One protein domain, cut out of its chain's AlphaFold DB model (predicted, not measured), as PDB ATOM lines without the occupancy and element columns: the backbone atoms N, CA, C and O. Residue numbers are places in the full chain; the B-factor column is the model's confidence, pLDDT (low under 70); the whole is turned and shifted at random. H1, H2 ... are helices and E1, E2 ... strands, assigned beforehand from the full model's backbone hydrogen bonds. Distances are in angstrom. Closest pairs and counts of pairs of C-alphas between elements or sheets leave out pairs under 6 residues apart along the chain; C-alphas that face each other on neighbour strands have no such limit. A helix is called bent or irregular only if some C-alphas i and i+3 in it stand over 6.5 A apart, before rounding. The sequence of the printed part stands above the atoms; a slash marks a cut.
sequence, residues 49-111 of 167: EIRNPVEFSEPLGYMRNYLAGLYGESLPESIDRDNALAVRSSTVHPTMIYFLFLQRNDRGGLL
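AT A GLANCE: This is residues 49 to 111 of the 167 residues of an uncharacterized protein of Candidatus Bathyarchaeota archaeon (UniProt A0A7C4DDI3). A strongly twisted antiparallel sheet is built on the hairpin E2 and E3, with short E1 and E4 at its edges; the kinked helix H1 only grazes it with residues 53 to 56. The 63 printed residues hold, in order, E1, H1, E2, E3, E4; the sheet runs E1 E2 E3 E4, class mixed. It is only just compact, close to loose: radius of gyration of the C-alphas 12.4 A, spans 37 by 26 by 17 A.

IN THESE COORDINATES: Find C-alpha 49 at (-32.018, -24.376, 23.331), where E1, residues 49 to 51, begins. H1, residues 53 to 71, measures 20.8 A; it is irregular, C-alphas 62 and 65 being 7.6 A apart, with a kink of 78 degrees near residue 62. E2, 84 to 89, measures 17.1 A, and E3, 97 to 105, 24.7 A. E4, 108 to 111, ends at (-20.636, -19.078, 12.917).

HOW THE PARTS SIT: Look at E1 and E2, antiparallel at 138 degrees: N 51 and O 86 are 2.8 A apart. E2, E3 and E4 form a meander, each strand the antiparallel neighbour of the one before; see N 87 and O 99, 2.8 A, and N 102 and O 110, 2.8 A. The closest C-alphas of H1 and E2 are Pro 53 and Ala 86, 4.9 A. In H1, 10 of 15 O i to N i+4 pairs are within hydrogen-bond range.

THE WHOLE: The farthest C-alphas, Gly 72 and Thr 91, are 37.2 A apart. The printed part has no cut; H1 to E2 is a long link, and no printed residue is under 70 in pLDDT.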
ATOM      1  N   GLU A  49     -30.810 -23.961  24.034       95.50
ATOM      2  CA  GLU A  49     -32.018 -24.376  23.331       95.50
ATOM      3  C   GLU A  49     -31.808 -24.301  21.824       95.50
ATOM      4  O   GLU A  49     -31.272 -23.312  21.313       95.50
ATOM      5  N   ILE A  50     -32.287 -25.324  21.117       96.31
ATOM      6  CA  ILE A  50     -32.261 -25.374  19.659       96.31
ATOM      7  C   ILE A  50     -33.379 -24.499  19.094       96.31
ATOM      8  O   ILE A  50     -34.516 -24.512  19.568       96.31
ATOM      9  N   ARG A  51     -33.042 -23.728  18.068       94.25
ATOM     10  CA  ARG A  51     -33.947 -22.865  17.310       94.25
ATOM     11  C   ARG A  51     -34.040 -23.360  15.876       94.25
ATOM     12  O   ARG A  51     -33.146 -24.056  15.395       94.25
ATOM     13  N   ASN A  52     -35.116 -22.997  15.188       92.44
ATOM     14  CA  ASN A  52     -35.243 -23.289  13.768       92.44
ATOM     15  C   ASN A  52     -34.295 -22.361  12.984       92.44
ATOM     16  O   ASN A  52     -34.495 -21.148  13.019       92.44
ATOM     17  N   PRO A  53     -33.285 -22.884  12.262       93.44
ATOM     18  CA  PRO A  53     -32.335 -22.042  11.538       93.44
ATOM     19  C   PRO A  53     -32.989 -21.153  10.479       93.44
ATOM     20  O   PRO A  53     -32.489 -20.072  10.202       93.44
ATOM     21  N   VAL A  54     -34.133 -21.568   9.924       90.38
ATOM     22  CA  VAL A  54     -34.844 -20.807   8.884       90.38
ATOM     23  C   VAL A  54     -35.358 -19.457   9.401       90.38
ATOM     24  O   VAL A  54     -35.486 -18.532   8.601       90.38
ATOM     25  N   GLU A  55     -35.554 -19.303  10.721       87.50
ATOM     26  CA  GLU A  55     -35.896 -18.021  11.375       87.50
ATOM     27  C   GLU A  55     -34.855 -16.917  11.096       87.50
ATOM     28  O   GLU A  55     -35.154 -15.742  11.253       87.50
ATOM     29  N   PHE A  56     -33.647 -17.277  10.644       88.56
ATOM     30  CA  PHE A  56     -32.546 -16.345  10.389       88.56
ATOM     31  C   PHE A  56     -32.349 -16.004   8.904       88.56
ATOM     32  O   PHE A  56     -31.416 -15.278   8.567       88.56
ATOM     33  N   SER A  57     -33.203 -16.509   8.007       85.56
ATOM     34  CA  SER A  57     -33.044 -16.313   6.553       85.56
ATOM     35  C   SER A  57     -33.088 -14.836   6.154       85.56
ATOM     36  O   SER A  57     -32.291 -14.384   5.335       85.56
ATOM     37  N   GLU A  58     -33.989 -14.074   6.766       80.75
ATOM     38  CA  GLU A  58     -34.154 -12.644   6.517       80.75
ATOM     39  C   GLU A  58     -32.974 -11.811   7.065       80.75
ATOM     40  O   GLU A  58     -32.343 -11.115   6.266       80.75
ATOM     41  N   PRO A  59     -32.538 -11.965   8.339       82.06
ATOM     42  CA  PRO A  59     -31.276 -11.396   8.824       82.06
ATOM     43  C   PRO A  59     -30.059 -11.688   7.929       82.06
ATOM     44  O   PRO A  59     -29.236 -10.803   7.689       82.06
ATOM     45  N   LEU A  60     -29.939 -12.912   7.399       84.62
ATOM     46  CA  LEU A  60     -28.876 -13.259   6.449       84.62
ATOM     47  C   LEU A  60     -29.012 -12.533   5.108       84.62
ATOM     48  O   LEU A  60     -27.997 -12.190   4.500       84.62
ATOM     49  N   GLY A  61     -30.242 -12.299   4.645       82.50
ATOM     50  CA  GLY A  61     -30.538 -11.524   3.442       82.50
ATOM     51  C   GLY A  61     -29.911 -10.132   3.492       82.50
ATOM     52  O   GLY A  61     -29.149  -9.778   2.592       82.50
ATOM     53  N   TYR A  62     -30.124  -9.399   4.588       78.88
ATOM     54  CA  TYR A  62     -29.557  -8.056   4.791       78.88
ATOM     55  C   TYR A  62     -28.023  -8.038   4.796       78.88
ATOM     56  O   TYR A  62     -27.383  -7.093   4.332       78.88
ATOM     57  N   MET A  63     -27.404  -9.106   5.296       82.75
ATOM     58  CA  MET A  63     -25.949  -9.213   5.393       82.75
ATOM     59  C   MET A  63     -25.290  -9.810   4.152       82.75
ATOM     60  O   MET A  63     -24.061  -9.888   4.095       82.75
ATOM     61  N   ARG A  64     -26.065 -10.247   3.158       82.81
ATOM     62  CA  ARG A  64     -25.564 -11.057   2.044       82.81
ATOM     63  C   ARG A  64     -24.429 -10.389   1.281       82.81
ATOM     64  O   ARG A  64     -23.395 -11.014   1.081       82.81
ATOM     65  N   ASN A  65     -24.588  -9.118   0.922       82.00
ATOM     66  CA  ASN A  65     -23.559  -8.365   0.197       82.00
ATOM     67  C   ASN A  65     -22.292  -8.166   1.038       82.00
ATOM     68  O   ASN A  65     -21.179  -8.226   0.519       82.00
ATOM     69  N   TYR A  66     -22.454  -7.957   2.345       84.88
ATOM     70  CA  TYR A  66     -21.328  -7.849   3.267       84.88
ATOM     71  C   TYR A  66     -20.566  -9.179   3.365       84.88
ATOM     72  O   TYR A  66     -19.343  -9.204   3.256       84.88
ATOM     73  N   LEU A  67     -21.288 -10.294   3.506       84.69
ATOM     74  CA  LEU A  67     -20.710 -11.636   3.579       84.69
ATOM     75  C   LEU A  67     -20.055 -12.034   2.246       84.69
ATOM     76  O   LEU A  67     -18.949 -12.564   2.255       84.69
ATOM     77  N   ALA A  68     -20.658 -11.679   1.110       86.00
ATOM     78  CA  ALA A  68     -20.052 -11.868  -0.205       86.00
ATOM     79  C   ALA A  68     -18.729 -11.101  -0.352       86.00
ATOM     80  O   ALA A  68     -17.762 -11.643  -0.879       86.00
ATOM     81  N   GLY A  69     -18.646  -9.875   0.174       84.62
ATOM     82  CA  GLY A  69     -17.401  -9.104   0.195       84.62
ATOM     83  C   GLY A  69     -16.297  -9.725   1.059       84.62
ATOM     84  O   GLY A  69     -15.122  -9.569   0.739       84.62
ATOM     85  N   LEU A  70     -16.652 -10.443   2.131       83.81
ATOM     86  CA  LEU A  70     -15.683 -11.123   2.998       83.81
ATOM     87  C   LEU A  70     -15.172 -12.443   2.413       83.81
ATOM     88  O   LEU A  70     -13.995 -12.760   2.567       83.81
ATOM     89  N   TYR A  71     -16.055 -13.217   1.780       79.81
ATOM     90  CA  TYR A  71     -15.755 -14.584   1.343       79.81
ATOM     91  C   TYR A  71     -15.537 -14.718  -0.170       79.81
ATOM     92  O   TYR A  71     -15.102 -15.770  -0.627       79.81
ATOM     93  N   GLY A  72     -15.805 -13.671  -0.956       77.75
ATOM     94  CA  GLY A  72     -15.657 -13.680  -2.416       77.75
ATOM     95  C   GLY A  72     -16.730 -14.487  -3.156       77.75
ATOM     96  O   GLY A  72     -16.650 -14.649  -4.370       77.75
ATOM     97  N   GLU A  73     -17.740 -14.986  -2.445       75.50
ATOM     98  CA  GLU A  73     -18.824 -15.808  -2.974       75.50
ATOM     99  C   GLU A  73     -20.139 -15.465  -2.269       75.50
ATOM    100  O   GLU A  73     -20.158 -15.129  -1.081       75.50
ATOM    101  N   SER A  74     -21.257 -15.538  -2.993       70.38
ATOM    102  CA  SER A  74     -22.566 -15.317  -2.380       70.38
ATOM    103  C   SER A  74     -22.905 -16.470  -1.444       70.38
ATOM    104  O   SER A  74     -22.769 -17.639  -1.804       70.38
ATOM    105  N   LEU A  75     -23.438 -16.139  -0.268       73.81
ATOM    106  CA  LEU A  75     -24.145 -17.124   0.544       73.81
ATOM    107  C   LEU A  75     -25.374 -17.657  -0.213       73.81
ATOM    108  O   LEU A  75     -25.936 -16.927  -1.043       73.81
ATOM    109  N   PRO A  76     -25.789 -18.909   0.060       70.94
ATOM    110  CA  PRO A  76     -26.961 -19.502  -0.571       70.94
ATOM    111  C   PRO A  76     -28.227 -18.684  -0.299       70.94
ATOM    112  O   PRO A  76     -28.351 -18.004   0.722       70.94
ATOM    113  N   GLU A  77     -29.180 -18.753  -1.234       72.69
ATOM    114  CA  GLU A  77     -30.445 -18.019  -1.135       72.69
ATOM    115  C   GLU A  77     -31.295 -18.415   0.060       72.69
ATOM    116  O   GLU A  77     -31.927 -17.548   0.663       72.69
ATOM    117  N   SER A  78     -31.228 -19.686   0.435       79.00
ATOM    118  CA  SER A  78     -31.941 -20.270   1.553       79.00
ATOM    119  C   SER A  78     -30.989 -20.992   2.502       79.00
ATOM    120  O   SER A  78     -29.911 -21.457   2.126       79.00
ATOM    121  N   ILE A  79     -31.418 -21.112   3.758       87.12
ATOM    122  CA  ILE A  79     -30.739 -21.938   4.751       87.12
ATOM    123  C   ILE A  79     -31.174 -23.392   4.557       87.12
ATOM    124  O   ILE A  79     -32.344 -23.730   4.750       87.12
ATOM    125  N   ASP A  80     -30.218 -24.252   4.219       89.50
ATOM    126  CA  ASP A  80     -30.387 -25.699   4.285       89.50
ATOM    127  C   ASP A  80     -30.361 -26.159   5.752       89.50
ATOM    128  O   ASP A  80     -29.402 -25.908   6.483       89.50
ATOM    129  N   ARG A  81     -31.432 -26.827   6.191       88.44
ATOM    130  CA  ARG A  81     -31.596 -27.282   7.579       88.44
ATOM    131  C   ARG A  81     -30.624 -28.391   7.953       88.44
ATOM    132  O   ARG A  81     -30.289 -28.495   9.132       88.44
ATOM    133  N   ASP A  82     -30.172 -29.183   6.988       90.00
ATOM    134  CA  ASP A  82     -29.241 -30.281   7.250       90.00
ATOM    135  C   ASP A  82     -27.825 -29.753   7.517       90.00
ATOM    136  O   ASP A  82     -27.049 -30.358   8.256       90.00
ATOM    137  N   ASN A  83     -27.529 -28.559   6.999       93.56
ATOM    138  CA  ASN A  83     -26.247 -27.876   7.133       93.56
ATOM    139  C   ASN A  83     -26.308 -26.657   8.064       93.56
ATOM    140  O   ASN A  83     -25.387 -25.837   8.071       93.56
ATOM    141  N   ALA A  84     -27.363 -26.524   8.871       96.69
ATOM    142  CA  ALA A  84     -27.528 -25.387   9.764       96.69
ATOM    143  C   ALA A  84     -27.971 -25.777  11.175       96.69
ATOM    144  O   ALA A  84     -28.746 -26.706  11.402       96.69
ATOM    145  N   LEU A  85     -27.499 -25.008  12.153       97.75
ATOM    146  CA  LEU A  85     -27.884 -25.154  13.551       97.75
ATOM    147  C   LEU A  85     -28.014 -23.774  14.182       97.75
ATOM    148  O   LEU A  85     -27.038 -23.037  14.257       97.75
ATOM    149  N   ALA A  86     -29.201 -23.443  14.676       97.25
ATOM    150  CA  ALA A  86     -29.422 -22.229  15.443       97.25
ATOM    151  C   ALA A  86     -29.639 -22.572  16.914       97.25
ATOM    152  O   ALA A  86     -30.364 -23.516  17.234       97.25
ATOM    153  N   VAL A  87     -29.027 -21.805  17.813       97.44
ATOM    154  CA  VAL A  87     -29.189 -21.974  19.259       97.44
ATOM    155  C   VAL A  87     -29.250 -20.640  19.991       97.44
ATOM    156  O   VAL A  87     -28.756 -19.619  19.514       97.44
ATOM    157  N   ARG A  88     -29.798 -20.668  21.203       95.44
ATOM    158  CA  ARG A  88     -29.675 -19.593  22.197       95.44
ATOM    159  C   ARG A  88     -29.380 -20.178  23.573       95.44
ATOM    160  O   ARG A  88     -29.636 -21.357  23.807       95.44
ATOM    161  N   SER A  89     -28.890 -19.359  24.500       94.12
ATOM    162  CA  SER A  89     -28.829 -19.765  25.911       94.12
ATOM    163  C   SER A  89     -30.240 -19.975  26.468       94.12
ATOM    164  O   SER A  89     -31.120 -19.142  26.236       94.12
ATOM    165  N   SER A  90     -30.450 -21.053  27.228       92.56
ATOM    166  CA  SER A  90     -31.714 -21.314  27.929       92.56
ATOM    167  C   SER A  90     -31.823 -20.575  29.266       92.56
ATOM    168  O   SER A  90     -32.911 -20.424  29.813       92.56
ATOM    169  N   THR A  91     -30.704 -20.079  29.803       92.62
ATOM    170  CA  THR A  91     -30.640 -19.448  31.134       92.62
ATOM    171  C   THR A  91     -30.769 -17.927  31.110       92.62
ATOM    172  O   THR A  91     -30.711 -17.292  32.161       92.62
ATOM    173  N   VAL A  92     -30.899 -17.332  29.926       88.19
ATOM    174  CA  VAL A  92     -30.905 -15.881  29.722       88.19
ATOM    175  C   VAL A  92     -32.228 -15.483  29.079       88.19
ATOM    176  O   VAL A  92     -32.543 -15.945  27.981       88.19
ATOM    177  N   HIS A  93     -32.988 -14.632  29.768       85.00
ATOM    178  CA  HIS A  93     -34.241 -14.071  29.273       85.00
ATOM    179  C   HIS A  93     -34.343 -12.577  29.635       85.00
ATOM    180  O   HIS A  93     -34.099 -12.243  30.799       85.00
ATOM    181  N   PRO A  94     -34.703 -11.686  28.690       87.81
ATOM    182  CA  PRO A  94     -34.911 -11.943  27.255       87.81
ATOM    183  C   PRO A  94     -33.626 -12.404  26.541       87.81
ATOM    184  O   PRO A  94     -32.527 -12.303  27.091       87.81
ATOM    185  N   THR A  95     -33.752 -12.987  25.344       90.75
ATOM    186  CA  THR A  95     -32.593 -13.537  24.621       90.75
ATOM    187  C   THR A  95     -31.622 -12.417  24.264       90.75
ATOM    188  O   THR A  95     -32.008 -11.446  23.627       90.75
ATOM    189  N   MET A  96     -30.350 -12.561  24.643       93.62
ATOM    190  CA  MET A  96     -29.311 -11.562  24.342       93.62
ATOM    191  C   MET A  96     -28.528 -11.880  23.071       93.62
ATOM    192  O   MET A  96     -28.078 -10.975  22.373       93.62
ATOM    193  N   ILE A  97     -28.294 -13.168  22.809       95.00
ATOM    194  CA  ILE A  97     -27.478 -13.636  21.689       95.00
ATOM    195  C   ILE A  97     -28.092 -14.917  21.131       95.00
ATOM    196  O   ILE A  97     -28.324 -15.878  21.874       95.00
ATOM    197  N   TYR A  98     -28.279 -14.932  19.818       96.31
ATOM    198  CA  TYR A  98     -28.489 -16.144  19.040       96.31
ATOM    199  C   TYR A  98     -27.197 -16.532  18.330       96.31
ATOM    200  O   TYR A  98     -26.453 -15.669  17.870       96.31
ATOM    201  N   PHE A  99     -26.950 -17.831  18.214       97.75
ATOM    202  CA  PHE A  99     -25.832 -18.391  17.468       97.75
ATOM    203  C   PHE A  99     -26.392 -19.179  16.292       97.75
ATOM    204  O   PHE A  99     -27.247 -20.039  16.493       97.75
ATOM    205  N   LEU A 100     -25.891 -18.918  15.092       96.88
ATOM    206  CA  LEU A 100     -26.224 -19.652  13.880       96.88
ATOM    207  C   LEU A 100     -24.955 -20.248  13.287       96.88
ATOM    208  O   LEU A 100     -24.040 -19.528  12.893       96.88
ATOM    209  N   PHE A 101     -24.928 -21.567  13.198       97.75
ATOM    210  CA  PHE A 101     -23.949 -22.311  12.430       97.75
ATOM    211  C   PHE A 101     -24.485 -22.540  11.026       97.75
ATOM    212  O   PHE A 101     -25.618 -22.998  10.868       97.75
ATOM    213  N   LEU A 102     -23.641 -22.283  10.033       95.06
ATOM    214  CA  LEU A 102     -23.825 -22.671   8.642       95.06
ATOM    215  C   LEU A 102     -22.608 -23.509   8.243       95.06
ATOM    216  O   LEU A 102     -21.513 -22.975   8.036       95.06
ATOM    217  N   GLN A 103     -22.778 -24.826   8.182       95.19
ATOM    218  CA  GLN A 103     -21.729 -25.735   7.748       95.19
ATOM    219  C   GLN A 103     -21.505 -25.564   6.245       95.19
ATOM    220  O   GLN A 103     -22.441 -25.597   5.453       95.19
ATOM    221  N   ARG A 104     -20.247 -25.356   5.855       91.38
ATOM    222  CA  ARG A 104     -19.855 -25.123   4.457       91.38
ATOM    223  C   ARG A 104     -19.100 -26.300   3.854       91.38
ATOM    224  O   ARG A 104     -19.058 -26.446   2.639       91.38
ATOM    225  N   ASN A 105     -18.466 -27.106   4.699       92.00
ATOM    226  CA  ASN A 105     -17.724 -28.300   4.318       92.00
ATOM    227  C   ASN A 105     -17.640 -29.275   5.505       92.00
ATOM    228  O   ASN A 105     -18.197 -29.038   6.576       92.00
ATOM    229  N   ASP A 106     -16.940 -30.385   5.316       94.00
ATOM    230  CA  ASP A 106     -16.693 -31.423   6.321       94.00
ATOM    231  C   ASP A 106     -15.836 -30.953   7.511       94.00
ATOM    232  O   ASP A 106     -15.844 -31.586   8.565       94.00
ATOM    233  N   ARG A 107     -15.114 -29.834   7.380       95.62
ATOM    234  CA  ARG A 107     -14.244 -29.285   8.435       95.62
ATOM    235  C   ARG A 107     -14.920 -28.222   9.291       95.62
ATOM    236  O   ARG A 107     -14.461 -27.976  10.406       95.62
ATOM    237  N   GLY A 108     -15.975 -27.581   8.797       96.19
ATOM    238  CA  GLY A 108     -16.686 -26.529   9.514       96.19
ATOM    239  C   GLY A 108     -17.393 -25.555   8.581       96.19
ATOM    240  O   GLY A 108     -17.968 -25.939   7.560       96.19
ATOM    241  N   GLY A 109     -17.382 -24.277   8.945       95.19
ATOM    242  CA  GLY A 109     -18.105 -23.260   8.199       95.19
ATOM    243  C   GLY A 109     -18.172 -21.927   8.922       95.19
ATOM    244  O   GLY A 109     -17.203 -21.487   9.539       95.19
ATOM    245  N   LEU A 110     -19.331 -21.288   8.830       95.12
ATOM    246  CA  LEU A 110     -19.578 -19.956   9.354       95.12
ATOM    247  C   LEU A 110     -20.377 -20.025  10.655       95.12
ATOM    248  O   LEU A 110     -21.387 -20.721  10.740       95.12
ATOM    249  N   LEU A 111     -19.924 -19.293  11.667       97.50
ATOM    250  CA  LEU A 111     -20.636 -19.078  12.917       97.50
ATOM    251  C   LEU A 111     -20.989 -17.597  13.026       97.50
ATOM    252  O   LEU A 111     -20.114 -16.731  13.029       97.50
TER     253      LEU A 111